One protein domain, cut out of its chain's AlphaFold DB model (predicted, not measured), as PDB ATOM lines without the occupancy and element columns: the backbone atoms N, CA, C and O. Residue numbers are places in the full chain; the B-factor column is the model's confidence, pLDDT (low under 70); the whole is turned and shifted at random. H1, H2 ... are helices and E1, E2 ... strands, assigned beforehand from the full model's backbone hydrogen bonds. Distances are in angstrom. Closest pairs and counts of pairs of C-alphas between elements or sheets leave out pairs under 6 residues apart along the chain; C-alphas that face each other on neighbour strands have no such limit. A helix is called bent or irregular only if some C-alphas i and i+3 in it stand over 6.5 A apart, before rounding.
ATOM      1  N   TYR A 299     -10.191  -1.588 -32.717       38.38
ATOM      2  CA  TYR A 299      -9.753  -0.206 -32.910       38.38
ATOM      3  C   TYR A 299     -10.953   0.683 -33.273       38.38
ATOM      4  O   TYR A 299     -11.614   0.448 -34.287       38.38
ATOM      5  N   ASN A 300     -11.243   1.711 -32.466       41.22
ATOM      6  CA  ASN A 300     -12.316   2.673 -32.733       41.22
ATOM      7  C   ASN A 300     -11.737   4.056 -33.082       41.22
ATOM      8  O   ASN A 300     -11.223   4.776 -32.229       41.22
ATOM      9  N   SER A 301     -11.869   4.435 -34.353       42.06
ATOM     10  CA  SER A 301     -11.284   5.622 -34.988       42.06
ATOM     11  C   SER A 301     -11.965   6.963 -34.689       42.06
ATOM     12  O   SER A 301     -11.494   8.002 -35.146       42.06
ATOM     13  N   THR A 302     -13.051   6.980 -33.915       47.72
ATOM     14  CA  THR A 302     -13.858   8.197 -33.672       47.72
ATOM     15  C   THR A 302     -13.248   9.194 -32.681       47.72
ATOM     16  O   THR A 302     -13.842  10.234 -32.417       47.72
ATOM     17  N   THR A 303     -12.070   8.899 -32.133       57.38
ATOM     18  CA  THR A 303     -11.476   9.655 -31.018       57.38
ATOM     19  C   THR A 303     -10.038  10.113 -31.281       57.38
ATOM     20  O   THR A 303      -9.388  10.654 -30.394       57.38
ATOM     21  N   PHE A 304      -9.509   9.935 -32.498       63.72
ATOM     22  CA  PHE A 304      -8.144  10.369 -32.797       63.72
ATOM     23  C   PHE A 304      -8.001  11.895 -32.798       63.72
ATOM     24  O   PHE A 304      -8.848  12.620 -33.320       63.72
ATOM     25  N   GLY A 305      -6.874  12.368 -32.262       64.06
ATOM     26  CA  GLY A 305      -6.538  13.784 -32.207       64.06
ATOM     27  C   GLY A 305      -7.373  14.550 -31.189       64.06
ATOM     28  O   GLY A 305      -7.101  15.730 -31.007       64.06
ATOM     29  N   THR A 306      -8.331  13.901 -30.510       78.12
ATOM     30  CA  THR A 306      -9.041  14.506 -29.384       78.12
ATOM     31  C   THR A 306      -8.089  14.722 -28.218       78.12
ATOM     32  O   THR A 306      -7.001  14.141 -28.143       78.12
ATOM     33  N   GLU A 307      -8.509  15.574 -27.291       85.31
ATOM     34  CA  GLU A 307      -7.746  15.866 -26.085       85.31
ATOM     35  C   GLU A 307      -7.384  14.589 -25.314       85.31
ATOM     36  O   GLU A 307      -6.225  14.397 -24.947       85.31
ATOM     37  N   GLU A 308      -8.343  13.684 -25.144       84.31
ATOM     38  CA  GLU A 308      -8.189  12.448 -24.377       84.31
ATOM     39  C   GLU A 308      -7.200  11.493 -25.046       84.31
ATOM     40  O   GLU A 308      -6.349  10.908 -24.375       84.31
ATOM     41  N   HIS A 309      -7.273  11.362 -26.374       83.19
ATOM     42  CA  HIS A 309      -6.341  10.529 -27.126       83.19
ATOM     43  C   HIS A 309      -4.909  11.052 -27.008       83.19
ATOM     44  O   HIS A 309      -3.983  10.280 -26.762       83.19
ATOM     45  N   ARG A 310      -4.711  12.366 -27.169       88.06
ATOM     46  CA  ARG A 310      -3.388  12.995 -27.044       88.06
ATOM     47  C   ARG A 310      -2.818  12.804 -25.643       88.06
ATOM     48  O   ARG A 310      -1.675  12.386 -25.504       88.06
ATOM     49  N   GLN A 311      -3.626  13.023 -24.607       90.94
ATOM     50  CA  GLN A 311      -3.220  12.767 -23.223       90.94
ATOM     51  C   GLN A 311      -2.829  11.298 -23.004       90.94
ATOM     52  O   GLN A 311      -1.837  11.018 -22.334       90.94
ATOM     53  N   PHE A 312      -3.569  10.345 -23.578       88.50
ATOM     54  CA  PHE A 312      -3.220   8.928 -23.470       88.50
ATOM     55  C   PHE A 312      -1.891   8.605 -24.168       88.50
ATOM     56  O   PHE A 312      -1.053   7.911 -23.595       88.50
ATOM     57  N   ALA A 313      -1.651   9.169 -25.354       84.88
ATOM     58  CA  ALA A 313      -0.380   9.033 -26.070       84.88
ATOM     59  C   ALA A 313       0.809   9.631 -25.283       84.88
ATOM     60  O   ALA A 313       1.925   9.101 -25.310       84.88
ATOM     61  N   MET A 314       0.578  10.702 -24.516       89.56
ATOM     62  CA  MET A 314       1.574  11.237 -23.581       89.56
ATOM     63  C   MET A 314       1.878  10.241 -22.453       89.56
ATOM     64  O   MET A 314       3.047  10.018 -22.141       89.56
ATOM     65  N   VAL A 315       0.863   9.574 -21.884       91.12
ATOM     66  CA  VAL A 315       1.075   8.501 -20.890       91.12
ATOM     67  C   VAL A 315       1.870   7.347 -21.499       91.12
ATOM     68  O   VAL A 315       2.840   6.898 -20.894       91.12
ATOM     69  N   GLU A 316       1.517   6.898 -22.706       84.88
ATOM     70  CA  GLU A 316       2.273   5.881 -23.451       84.88
ATOM     71  C   GLU A 316       3.751   6.252 -23.591       84.88
ATOM     72  O   GLU A 316       4.629   5.423 -23.341       84.88
ATOM     73  N   THR A 317       4.026   7.504 -23.957       83.44
ATOM     74  CA  THR A 317       5.387   8.032 -24.110       83.44
ATOM     75  C   THR A 317       6.151   7.975 -22.789       83.44
ATOM     76  O   THR A 317       7.244   7.408 -22.727       83.44
ATOM     77  N   LEU A 318       5.563   8.495 -21.710       85.88
ATOM     78  CA  LEU A 318       6.208   8.543 -20.399       85.88
ATOM     79  C   LEU A 318       6.415   7.146 -19.794       85.88
ATOM     80  O   LEU A 318       7.424   6.908 -19.130       85.88
ATOM     81  N   VAL A 319       5.517   6.193 -20.063       85.44
ATOM     82  CA  VAL A 319       5.709   4.780 -19.694       85.44
ATOM     83  C   VAL A 319       6.883   4.169 -20.458       85.44
ATOM     84  O   VAL A 319       7.748   3.542 -19.847       85.44
ATOM     85  N   LYS A 320       6.956   4.369 -21.781       80.00
ATOM     86  CA  LYS A 320       8.063   3.862 -22.615       80.00
ATOM     87  C   LYS A 320       9.421   4.419 -22.176       80.00
ATOM     88  O   LYS A 320      10.419   3.706 -22.228       80.00
ATOM     89  N   GLN A 321       9.450   5.665 -21.710       75.31
ATOM     90  CA  GLN A 321      10.653   6.322 -21.190       75.31
ATOM     91  C   GLN A 321      10.992   5.933 -19.744       75.31
ATOM     92  O   GLN A 321      12.055   6.296 -19.244       75.31
ATOM     93  N   GLY A 322      10.110   5.197 -19.061       82.06
ATOM     94  CA  GLY A 322      10.265   4.846 -17.651       82.06
ATOM     95  C   GLY A 322      10.039   6.016 -16.687       82.06
ATOM     96  O   GLY A 322      10.325   5.876 -15.501       82.06
ATOM     97  N   ALA A 323       9.521   7.148 -17.175       85.62
ATOM     98  CA  ALA A 323       9.085   8.270 -16.345       85.62
ATOM     99  C   ALA A 323       7.804   7.923 -15.563       85.62
ATOM    100  O   ALA A 323       7.611   8.392 -14.444       85.62
ATOM    101  N   ILE A 324       6.965   7.042 -16.120       90.12
ATOM    102  CA  ILE A 324       5.844   6.405 -15.422       90.12
ATOM    103  C   ILE A 324       6.136   4.910 -15.282       90.12
ATOM    104  O   ILE A 324       6.353   4.212 -16.272       90.12
ATOM    105  N   ASP A 325       6.077   4.391 -14.056       89.81
ATOM    106  CA  ASP A 325       6.093   2.945 -13.837       89.81
ATOM    107  C   ASP A 325       4.737   2.353 -14.247       89.81
ATOM    108  O   ASP A 325       3.702   2.609 -13.630       89.81
ATOM    109  N   VAL A 326       4.730   1.514 -15.285       88.12
ATOM    110  CA  VAL A 326       3.512   0.845 -15.769       88.12
ATOM    111  C   VAL A 326       2.800   0.058 -14.659       88.12
ATOM    112  O   VAL A 326       1.581  -0.105 -14.689       88.12
ATOM    113  N   ASN A 327       3.526  -0.406 -13.636       88.31
ATOM    114  CA  ASN A 327       2.944  -1.162 -12.530       88.31
ATOM    115  C   ASN A 327       2.094  -0.295 -11.597       88.31
ATOM    116  O   ASN A 327       1.172  -0.831 -10.969       88.31
ATOM    117  N   THR A 328       2.377   1.009 -11.520       91.44
ATOM    118  CA  THR A 328       1.650   1.961 -10.671       91.44
ATOM    119  C   THR A 328       0.395   2.507 -11.340       91.44
ATOM    120  O   THR A 328      -0.406   3.163 -10.678       91.44
ATOM    121  N   LEU A 329       0.203   2.232 -12.634       91.19
ATOM    122  CA  LEU A 329      -0.976   2.684 -13.355       91.19
ATOM    123  C   LEU A 329      -2.254   1.971 -12.879       91.19
ATOM    124  O   LEU A 329      -2.226   0.770 -12.573       91.19
ATOM    125  N   PRO A 330      -3.396   2.682 -12.846       90.25
ATOM    126  CA  PRO A 330      -4.695   2.079 -12.566       90.25
ATOM    127  C   PRO A 330      -5.068   0.968 -13.563       90.25
ATOM    128  O   PRO A 330      -4.668   1.005 -14.727       90.25
ATOM    129  N   ASP A 331      -5.894   0.005 -13.140       88.12
ATOM    130  CA  ASP A 331      -6.259  -1.175 -13.946       88.12
ATOM    131  C   ASP A 331      -6.964  -0.831 -15.270       88.12
ATOM    132  O   ASP A 331      -6.911  -1.600 -16.234       88.12
ATOM    133  N   GLN A 332      -7.594   0.341 -15.371       86.12
ATOM    134  CA  GLN A 332      -8.160   0.822 -16.630       86.12
ATOM    135  C   GLN A 332      -7.097   1.073 -17.713       86.12
ATOM    136  O   GLN A 332      -7.425   0.941 -18.886       86.12
ATOM    137  N   PHE A 333      -5.834   1.343 -17.356       86.50
ATOM    138  CA  PHE A 333      -4.739   1.577 -18.309       86.50
ATOM    139  C   PHE A 333      -3.980   0.315 -18.704       86.50
ATOM    140  O   PHE A 333      -3.258   0.345 -19.693       86.50
ATOM    141  N   VAL A 334      -4.079  -0.776 -17.943       85.50
ATOM    142  CA  VAL A 334      -3.165  -1.913 -18.103       85.50
ATOM    143  C   VAL A 334      -3.876  -3.257 -18.158       85.50
ATOM    144  O   VAL A 334      -4.910  -3.483 -17.533       85.50
ATOM    145  N   HIS A 335      -3.270  -4.183 -18.890       82.75
ATOM    146  CA  HIS A 335      -3.485  -5.615 -18.756       82.75
ATOM    147  C   HIS A 335      -2.468  -6.172 -17.762       82.75
ATOM    148  O   HIS A 335      -1.261  -6.012 -17.949       82.75
ATOM    149  N   ARG A 336      -2.947  -6.844 -16.708       85.31
ATOM    150  CA  ARG A 336      -2.100  -7.540 -15.729       85.31
ATOM    151  C   ARG A 336      -2.197  -9.042 -15.962       85.31
ATOM    152  O   ARG A 336      -3.250  -9.643 -15.759       85.31
ATOM    153  N   PHE A 337      -1.096  -9.647 -16.384       79.38
ATOM    154  CA  PHE A 337      -0.995 -11.084 -16.604       79.38
ATOM    155  C   PHE A 337      -0.502 -11.759 -15.327       79.38
ATOM    156  O   PHE A 337       0.406 -11.253 -14.669       79.38
ATOM    157  N   GLN A 338      -1.100 -12.895 -14.970       82.88
ATOM    158  CA  GLN A 338      -0.678 -13.693 -13.819       82.88
ATOM    159  C   GLN A 338       0.136 -14.908 -14.275       82.88
ATOM    160  O   GLN A 338      -0.148 -15.500 -15.315       82.88
ATOM    161  N   ALA A 339       1.162 -15.266 -13.508       76.88
ATOM    162  CA  ALA A 339       1.830 -16.557 -13.595       76.88
ATOM    163  C   ALA A 339       0.978 -17.651 -12.928       76.88
ATOM    164  O   ALA A 339       0.054 -17.365 -12.163       76.88
ATOM    165  N   ASP A 340       1.332 -18.916 -13.166       82.81
ATOM    166  CA  ASP A 340       0.650 -20.088 -12.592       82.81
ATOM    167  C   ASP A 340       0.634 -20.097 -11.049       82.81
ATOM    168  O   ASP A 340      -0.198 -20.766 -10.434       82.81
ATOM    169  N   ASP A 341       1.543 -19.358 -10.410       81.38
ATOM    170  CA  ASP A 341       1.629 -19.201  -8.954       81.38
ATOM    171  C   ASP A 341       0.795 -18.028  -8.398       81.38
ATOM    172  O   ASP A 341       0.811 -17.772  -7.192       81.38
ATOM    173  N   GLY A 342       0.049 -17.326  -9.259       77.25
ATOM    174  CA  GLY A 342      -0.781 -16.172  -8.912       77.25
ATOM    175  C   GLY A 342      -0.021 -14.848  -8.790       77.25
ATOM    176  O   GLY A 342      -0.642 -13.824  -8.497       77.25
ATOM    177  N   SER A 343       1.298 -14.826  -9.012       79.62
ATOM    178  CA  SER A 343       2.073 -13.581  -9.094       79.62
ATOM    179  C   SER A 343       1.838 -12.859 -10.426       79.62
ATOM    180  O   SER A 343       1.421 -13.470 -11.404       79.62
ATOM    181  N   THR A 344       2.072 -11.542 -10.490       79.62
ATOM    182  CA  THR A 344       1.982 -10.799 -11.763       79.62
ATOM    183  C   THR A 344       3.214 -11.099 -12.615       79.62
ATOM    184  O   THR A 344       4.331 -10.804 -12.198       79.62
ATOM    185  N   SER A 345       3.015 -11.691 -13.793       75.94
ATOM    186  CA  SER A 345       4.079 -12.077 -14.727       75.94
ATOM    187  C   SER A 345       4.439 -10.966 -15.711       75.94
ATOM    188  O   SER A 345       5.599 -10.851 -16.100       75.94
ATOM    189  N   ALA A 346       3.463 -10.144 -16.100       76.62
ATOM    190  CA  ALA A 346       3.663  -8.992 -16.968       76.62
ATOM    191  C   ALA A 346       2.559  -7.952 -16.755       76.62
ATOM    192  O   ALA A 346       1.411  -8.297 -16.464       76.62
ATOM    193  N   VAL A 347       2.905  -6.682 -16.953       79.75
ATOM    194  CA  VAL A 347       1.951  -5.576 -17.042       79.75
ATOM    195  C   VAL A 347       2.192  -4.880 -18.372       79.75
ATOM    196  O   VAL A 347       3.322  -4.499 -18.670       79.75
ATOM    197  N   ILE A 348       1.149  -4.773 -19.189       76.50
ATOM    198  CA  ILE A 348       1.216  -4.164 -20.520       76.50
ATOM    199  C   ILE A 348       0.165  -3.067 -20.579       76.50
ATOM    200  O   ILE A 348      -0.950  -3.264 -20.098       76.50
ATOM    201  N   LEU A 349       0.508  -1.917 -21.155       78.19
ATOM    202  CA  LEU A 349      -0.467  -0.859 -21.372       78.19
ATOM    203  C   LEU A 349      -1.535  -1.320 -22.377       78.19
ATOM    204  O   LEU A 349      -1.229  -1.971 -23.376       78.19
ATOM    205  N   LYS A 350      -2.791  -0.996 -22.089       79.75
ATOM    206  CA  LYS A 350      -3.908  -1.125 -23.023       79.75
ATOM    207  C   LYS A 350      -3.735  -0.142 -24.174       79.75
ATOM    208  O   LYS A 350      -3.124   0.907 -24.010       79.75
ATOM    209  N   SER A 351      -4.325  -0.452 -25.319       73.94
ATOM    210  CA  SER A 351      -4.560   0.549 -26.358       73.94
ATOM    211  C   SER A 351      -5.575   1.593 -25.880       73.94
ATOM    212  O   SER A 351      -6.403   1.320 -25.006       73.94
ATOM    213  N   PHE A 352      -5.590   2.771 -26.506       75.75
ATOM    214  CA  PHE A 352      -6.582   3.799 -26.181       75.75
ATOM    215  C   PHE A 352      -8.035   3.320 -26.358       75.75
ATOM    216  O   PHE A 352      -8.919   3.707 -25.593       75.75
ATOM    217  N   THR A 353      -8.304   2.438 -27.331       70.31
ATOM    218  CA  THR A 353      -9.662   1.899 -27.512       70.31
ATOM    219  C   THR A 353     -10.057   0.988 -26.351       70.31
ATOM    220  O   THR A 353     -11.145   1.145 -25.799       70.31
ATOM    221  N   GLU A 354      -9.173   0.084 -25.924       74.12
ATOM    222  CA  GLU A 354      -9.411  -0.770 -24.754       74.12
ATOM    223  C   GLU A 354      -9.524   0.045 -23.460       74.12
ATOM    224  O   GLU A 354     -10.328  -0.285 -22.590       74.12
ATOM    225  N   TYR A 355      -8.742   1.120 -23.335       80.88
ATOM    226  CA  TYR A 355      -8.849   2.079 -22.238       80.88
ATOM    227  C   TYR A 355     -10.242   2.725 -22.199       80.88
ATOM    228  O   TYR A 355     -10.918   2.674 -21.172       80.88
ATOM    229  N   ASN A 356     -10.720   3.253 -23.329       74.50
ATOM    230  CA  ASN A 356     -12.053   3.852 -23.422       74.50
ATOM    231  C   ASN A 356     -13.173   2.846 -23.138       74.50
ATOM    232  O   ASN A 356     -14.132   3.183 -22.444       74.50
ATOM    233  N   GLN A 357     -13.053   1.610 -23.629       75.69
ATOM    234  CA  GLN A 357     -13.998   0.537 -23.306       75.69
ATOM    235  C   GLN A 357     -14.010   0.245 -21.800       75.69
ATOM    236  O   GLN A 357     -15.073   0.231 -21.185       75.69
ATOM    237  N   ALA A 358     -12.832   0.106 -21.185       74.81
ATOM    238  CA  ALA A 358     -12.704  -0.166 -19.755       74.81
ATOM    239  C   ALA A 358     -13.323   0.933 -18.874       74.81
ATOM    240  O   ALA A 358     -13.787   0.639 -17.773       74.81
ATOM    241  N   ILE A 359     -13.348   2.185 -19.340       74.62
ATOM    242  CA  ILE A 359     -13.994   3.297 -18.629       74.62
ATOM    243  C   ILE A 359     -15.490   3.375 -18.904       74.62
ATOM    244  O   ILE A 359     -16.253   3.687 -17.993       74.62
ATOM    245  N   GLY A 360     -15.926   3.070 -20.129       67.81
ATOM    246  CA  GLY A 360     -17.346   3.023 -20.483       67.81
ATOM    247  C   GLY A 360     -18.149   2.053 -19.611       67.81
ATOM    248  O   GLY A 360     -19.319   2.310 -19.327       67.81
ATOM    249  N   ASP A 361     -17.502   0.996 -19.119       60.12
ATOM    250  CA  ASP A 361     -18.089  -0.003 -18.219       60.12
ATOM    251  C   ASP A 361     -18.104   0.419 -16.729       60.12
ATOM    252  O   ASP A 361     -18.654  -0.297 -15.885       60.12
ATOM    253  N   MET A 362     -17.528   1.575 -16.367       56.81
ATOM    254  CA  MET A 362     -17.510   2.074 -14.985       56.81
ATOM    255  C   MET A 362     -18.803   2.830 -14.614       56.81
ATOM    256  O   MET A 362     -19.360   3.566 -15.427       56.81
ATOM    257  N   PRO A 363     -19.282   2.726 -13.353       46.09
ATOM    258  CA  PRO A 363     -20.585   3.257 -12.928       46.09
ATOM    259  C   PRO A 363     -20.750   4.790 -13.001       46.09
ATOM    260  O   PRO A 363     -21.872   5.264 -12.831       46.09
ATOM    261  N   TYR A 364     -19.677   5.550 -13.259       49.97
ATOM    262  CA  TYR A 364     -19.685   7.015 -13.407       49.97
ATOM    263  C   TYR A 364     -19.381   7.514 -14.842       49.97
ATOM    264  O   TYR A 364     -19.421   8.715 -15.079       49.97
ATOM    265  N   GLY A 365     -19.201   6.613 -15.821       49.66
ATOM    266  CA  GLY A 365     -19.169   6.938 -17.256       49.66
ATOM    267  C   GLY A 365     -17.916   7.659 -17.785       49.66
ATOM    268  O   GLY A 365     -16.935   7.871 -17.080       49.66
ATOM    269  N   ALA A 366     -17.966   8.022 -19.075       49.56
ATOM    270  CA  ALA A 366     -16.871   8.606 -19.863       49.56
ATOM    271  C   ALA A 366     -16.481  10.054 -19.491       49.56
ATOM    272  O   ALA A 366     -15.457  10.533 -19.966       49.56
ATOM    273  N   GLU A 367     -17.256  10.750 -18.651       48.31
ATOM    274  CA  GLU A 367     -16.929  12.117 -18.203       48.31
ATOM    275  C   GLU A 367     -15.674  12.166 -17.300       48.31
ATOM    276  O   GLU A 367     -15.065  13.223 -17.166       48.31
ATOM    277  N   ASP A 368     -15.243  11.025 -16.744       59.47
ATOM    278  CA  ASP A 368     -14.109  10.904 -15.807       59.47
ATOM    279  C   ASP A 368     -12.804  10.390 -16.473       59.47
ATOM    280  O   ASP A 368     -11.744  10.294 -15.844       59.47
ATOM    281  N   SER A 369     -12.841  10.046 -17.770       65.69
ATOM    282  CA  SER A 369     -11.670   9.502 -18.482       65.69
ATOM    283  C   SER A 369     -10.553  10.542 -18.599       65.69
ATOM    284  O   SER A 369      -9.423  10.294 -18.176       65.69
ATOM    285  N   GLY A 370     -10.882  11.743 -19.078       70.56
ATOM    286  CA  GLY A 370      -9.931  12.842 -19.225       70.56
ATOM    287  C   GLY A 370      -9.349  13.316 -17.891       70.56
ATOM    288  O   GLY A 370      -8.170  13.654 -17.819       70.56
ATOM    289  N   GLU A 371     -10.127  13.306 -16.801       80.06
ATOM    290  CA  GLU A 371      -9.597  13.628 -15.467       80.06
ATOM    291  C   GLU A 371      -8.623  12.561 -14.968       80.06
ATOM    292  O   GLU A 371      -7.556  12.902 -14.451       80.06
ATOM    293  N   THR A 372      -8.931  11.285 -15.206       84.69
ATOM    294  CA  THR A 372      -8.050  10.174 -14.844       84.69
ATOM    295  C   THR A 372      -6.709  10.252 -15.584       84.69
ATOM    296  O   THR A 372      -5.661  10.179 -14.937       84.69
ATOM    297  N   VAL A 373      -6.699  10.421 -16.918       88.31
ATOM    298  CA  VAL A 373      -5.433  10.550 -17.673       88.31
ATOM    299  C   VAL A 373      -4.660  11.786 -17.222       88.31
ATOM    300  O   VAL A 373      -3.456  11.714 -16.980       88.31
ATOM    301  N   ARG A 374      -5.350  12.918 -17.040       90.19
ATOM    302  CA  ARG A 374      -4.725  14.163 -16.588       90.19
ATOM    303  C   ARG A 374      -4.096  14.026 -15.201       90.19
ATOM    304  O   ARG A 374      -3.025  14.588 -14.983       90.19
ATOM    305  N   SER A 375      -4.716  13.277 -14.285       90.81
ATOM    306  CA  SER A 375      -4.127  12.974 -12.975       90.81
ATOM    307  C   SER A 375      -2.831  12.186 -13.125       90.81
ATOM    308  O   SER A 375      -1.825  12.594 -12.562       90.81
ATOM    309  N   VAL A 376      -2.830  11.125 -13.939       94.12
ATOM    310  CA  VAL A 376      -1.628  10.316 -14.201       94.12
ATOM    311  C   VAL A 376      -0.490  11.173 -14.764       94.12
ATOM    312  O   VAL A 376       0.640  11.065 -14.302       94.12
ATOM    313  N   LEU A 377      -0.785  12.053 -15.726       94.44
ATOM    314  CA  LEU A 377       0.204  12.977 -16.289       94.44
ATOM    315  C   LEU A 377       0.722  13.973 -15.241       94.44
ATOM    316  O   LEU A 377       1.926  14.194 -15.145       94.44
ATOM    317  N   THR A 378      -0.168  14.543 -14.426       94.12
ATOM    318  CA  THR A 378       0.217  15.507 -13.381       94.12
ATOM    319  C   THR A 378       1.080  14.846 -12.302       94.12
ATOM    320  O   THR A 378       2.084  15.411 -11.877       94.12
ATOM    321  N   ASP A 379       0.733  13.622 -11.893       93.56
ATOM    322  CA  ASP A 379       1.510  12.827 -10.935       93.56
ATOM    323  C   ASP A 379       2.893  12.446 -11.492       93.56
ATOM    324  O   ASP A 379       3.849  12.297 -10.731       93.56
ATOM    325  N   ALA A 380       3.016  12.342 -12.820       92.38
ATOM    326  CA  ALA A 380       4.276  12.136 -13.530       92.38
ATOM    327  C   ALA A 380       5.120  13.417 -13.693       92.38
ATOM    328  O   ALA A 380       6.188  13.364 -14.296       92.38
ATOM    329  N   GLY A 381       4.666  14.554 -13.154       92.19
ATOM    330  CA  GLY A 381       5.402  15.820 -13.165       92.19
ATOM    331  C   GLY A 381       4.981  16.810 -14.251       92.19
ATOM    332  O   GLY A 381       5.569  17.882 -14.325       92.19
ATOM    333  N   ILE A 382       3.958  16.500 -15.054       94.75
ATOM    334  CA  ILE A 382       3.439  17.431 -16.063       94.75
ATOM    335  C   ILE A 382       2.689  18.586 -15.386       94.75
ATOM    336  O   ILE A 382       1.720  18.358 -14.657       94.75
ATOM    337  N   ASP A 383       3.069  19.837 -15.666       94.44
ATOM    338  CA  ASP A 383       2.313  20.992 -15.182       94.44
ATOM    339  C   ASP A 383       0.912  21.048 -15.814       94.44
ATOM    340  O   ASP A 383       0.730  20.993 -17.034       94.44
ATOM    341  N   LYS A 384      -0.110  21.179 -14.964       93.12
ATOM    342  CA  LYS A 384      -1.514  21.153 -15.389       93.12
ATOM    343  C   LYS A 384      -1.881  22.331 -16.292       93.12
ATOM    344  O   LYS A 384      -2.686  22.152 -17.209       93.12
ATOM    345  N   ASP A 385      -1.348  23.518 -16.021       92.50
ATOM    346  CA  ASP A 385      -1.676  24.720 -16.785       92.50
ATOM    347  C   ASP A 385      -0.989  24.677 -18.153       92.50
ATOM    348  O   ASP A 385      -1.637  24.958 -19.163       92.50
ATOM    349  N   ARG A 386       0.258  24.196 -18.222       92.25
ATOM    350  CA  ARG A 386       0.956  23.985 -19.502       92.25
ATOM    351  C   ARG A 386       0.367  22.860 -20.330       92.25
ATOM    352  O   ARG A 386       0.245  23.009 -21.542       92.25
ATOM    353  N   LEU A 387      -0.053  21.760 -19.703       93.75
ATOM    354  CA  LEU A 387      -0.781  20.694 -20.392       93.75
ATOM    355  C   LEU A 387      -2.080  21.231 -20.991       93.75
ATOM    356  O   LEU A 387      -2.395  20.957 -22.146       93.75
ATOM    357  N   LYS A 388      -2.823  22.039 -20.228       92.81
ATOM    358  CA  LYS A 388      -4.037  22.692 -20.721       92.81
ATOM    359  C   LYS A 388      -3.741  23.649 -21.878       92.81
ATOM    360  O   LYS A 388      -4.502  23.667 -22.840       92.81
ATOM    361  N   GLU A 389      -2.667  24.427 -21.800       92.19
ATOM    362  CA  GLU A 389      -2.241  25.321 -22.880       92.19
ATOM    363  C   GLU A 389      -1.864  24.537 -24.145       92.19
ATOM    364  O   GLU A 389      -2.372  24.834 -25.226       92.19
ATOM    365  N   TYR A 390      -1.044  23.491 -24.008       93.69
ATOM    366  CA  TYR A 390      -0.662  22.610 -25.111       93.69
ATOM    367  C   TYR A 390      -1.892  22.010 -25.796       93.69
ATOM    368  O   TYR A 390      -2.042  22.119 -27.012       93.69
ATOM    369  N   LEU A 391      -2.802  21.413 -25.024       92.69
ATOM    370  CA  LEU A 391      -4.013  20.784 -25.555       92.69
ATOM    371  C   LEU A 391      -4.968  21.817 -26.164       92.69
ATOM    372  O   LEU A 391      -5.585  21.550 -27.194       92.69
ATOM    373  N   GLY A 392      -5.041  23.012 -25.571       91.69
ATOM    374  CA  GLY A 392      -5.781  24.147 -26.114       91.69
ATOM    375  C   GLY A 392      -5.257  24.598 -27.477       91.69
ATOM    376  O   GLY A 392      -6.061  24.942 -28.342       91.69
ATOM    377  N   ASN A 393      -3.940  24.536 -27.694       91.62
ATOM    378  CA  ASN A 393      -3.309  24.790 -28.990       91.62
ATOM    379  C   ASN A 393      -3.530  23.619 -29.969       91.62
ATOM    380  O   ASN A 393      -3.929  23.835 -31.115       91.62
ATOM    381  N   ALA A 394      -3.341  22.377 -29.509       91.12
ATOM    382  CA  ALA A 394      -3.482  21.147 -30.298       91.12
ATOM    383  C   ALA A 394      -4.902  20.905 -30.826       91.12
ATOM    384  O   ALA A 394      -5.071  20.311 -31.892       91.12
TER     385      ALA A 394
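This is residues 299 to 394 of the 442 residues of an uncharacterized protein of Nocardia otitidiscaviarum (UniProt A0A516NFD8). Two helices of 14 residues, H1 and H3, lie side by side at a slant in the middle, with a hairpin of two strands, E1 and E2, reaching away to one end of the long axis and the last helix, H4, at the other end. H2 follows the hairpin and meets the first residues of H3 at a corner. The printed part has 96 residues, with four named helices and two named strands in the order H1, E1, E2, H2, H3, H4; the sheet, in the order E1 - E2, is antiparallel, and the class is mostly helix. The whole is compact, with a radius of gyration of the C-alphas of 14.0 A, yet elongated in outline, spanning 48 by 27 by 23 A.

Strands E1, residues 334 to 338, and E2, residues 344 to 349, form an antiparallel hairpin, their directions at 162 degrees. N 335 and O 348 are 2.8 A apart and N 337 and O 346 are 2.8 A apart, both within hydrogen-bond range. The closest C-alphas of E2 and H1, residues 307 to 320, are those of Leu 349 and Glu 316, 7.6 A apart. H1 and H3, residues 366 to 379, touch at a steep tilt of 38 degrees, the same way; their closest C-alphas, of Glu 308 and Gly 370, are 5.5 A apart. H3 touches H2, residues 352 to 360, with residues 366 to 369 alone; the closest C-alphas, of Ala 366 and Gly 360, are 5.6 A apart. H1 and H2 are close but not clearly touching. H4, residues 384 to 394, and H1 only just touch, with 3 pairs of C-alphas within 8 A, and only at their ends; the closest C-alphas are those of Leu 391 and Glu 307, 6.2 A apart. H2 and H4 are apart. In H1, H2 and H4 every O i to N i+4 pair is within hydrogen-bond range; in H3 8 of 10 are.

E1 measures 12.8 A from first to last C-alpha and E2 14.0 A. H1 begins at C-alpha 307, (-7.746, 15.866, -26.085), and is 20.2 A long. H2 is 12.2 A long. H3, 20.9 A long, is irregular: C-alphas 367 and 370 are 7.1 A apart. H4, 15.0 A long, ends at C-alpha 394, (-3.482, 21.147, -30.298).

The two C-alphas farthest apart, of Asp 341 and Asn 393, are 48.6 A apart. The printed part has no cut. The link from H1 to E1, residues 321 to 333, is long; the other four are tight. Residues 299 to 305 and 360 to 369 have pLDDT under 70; the mean of the printed part is 79.5.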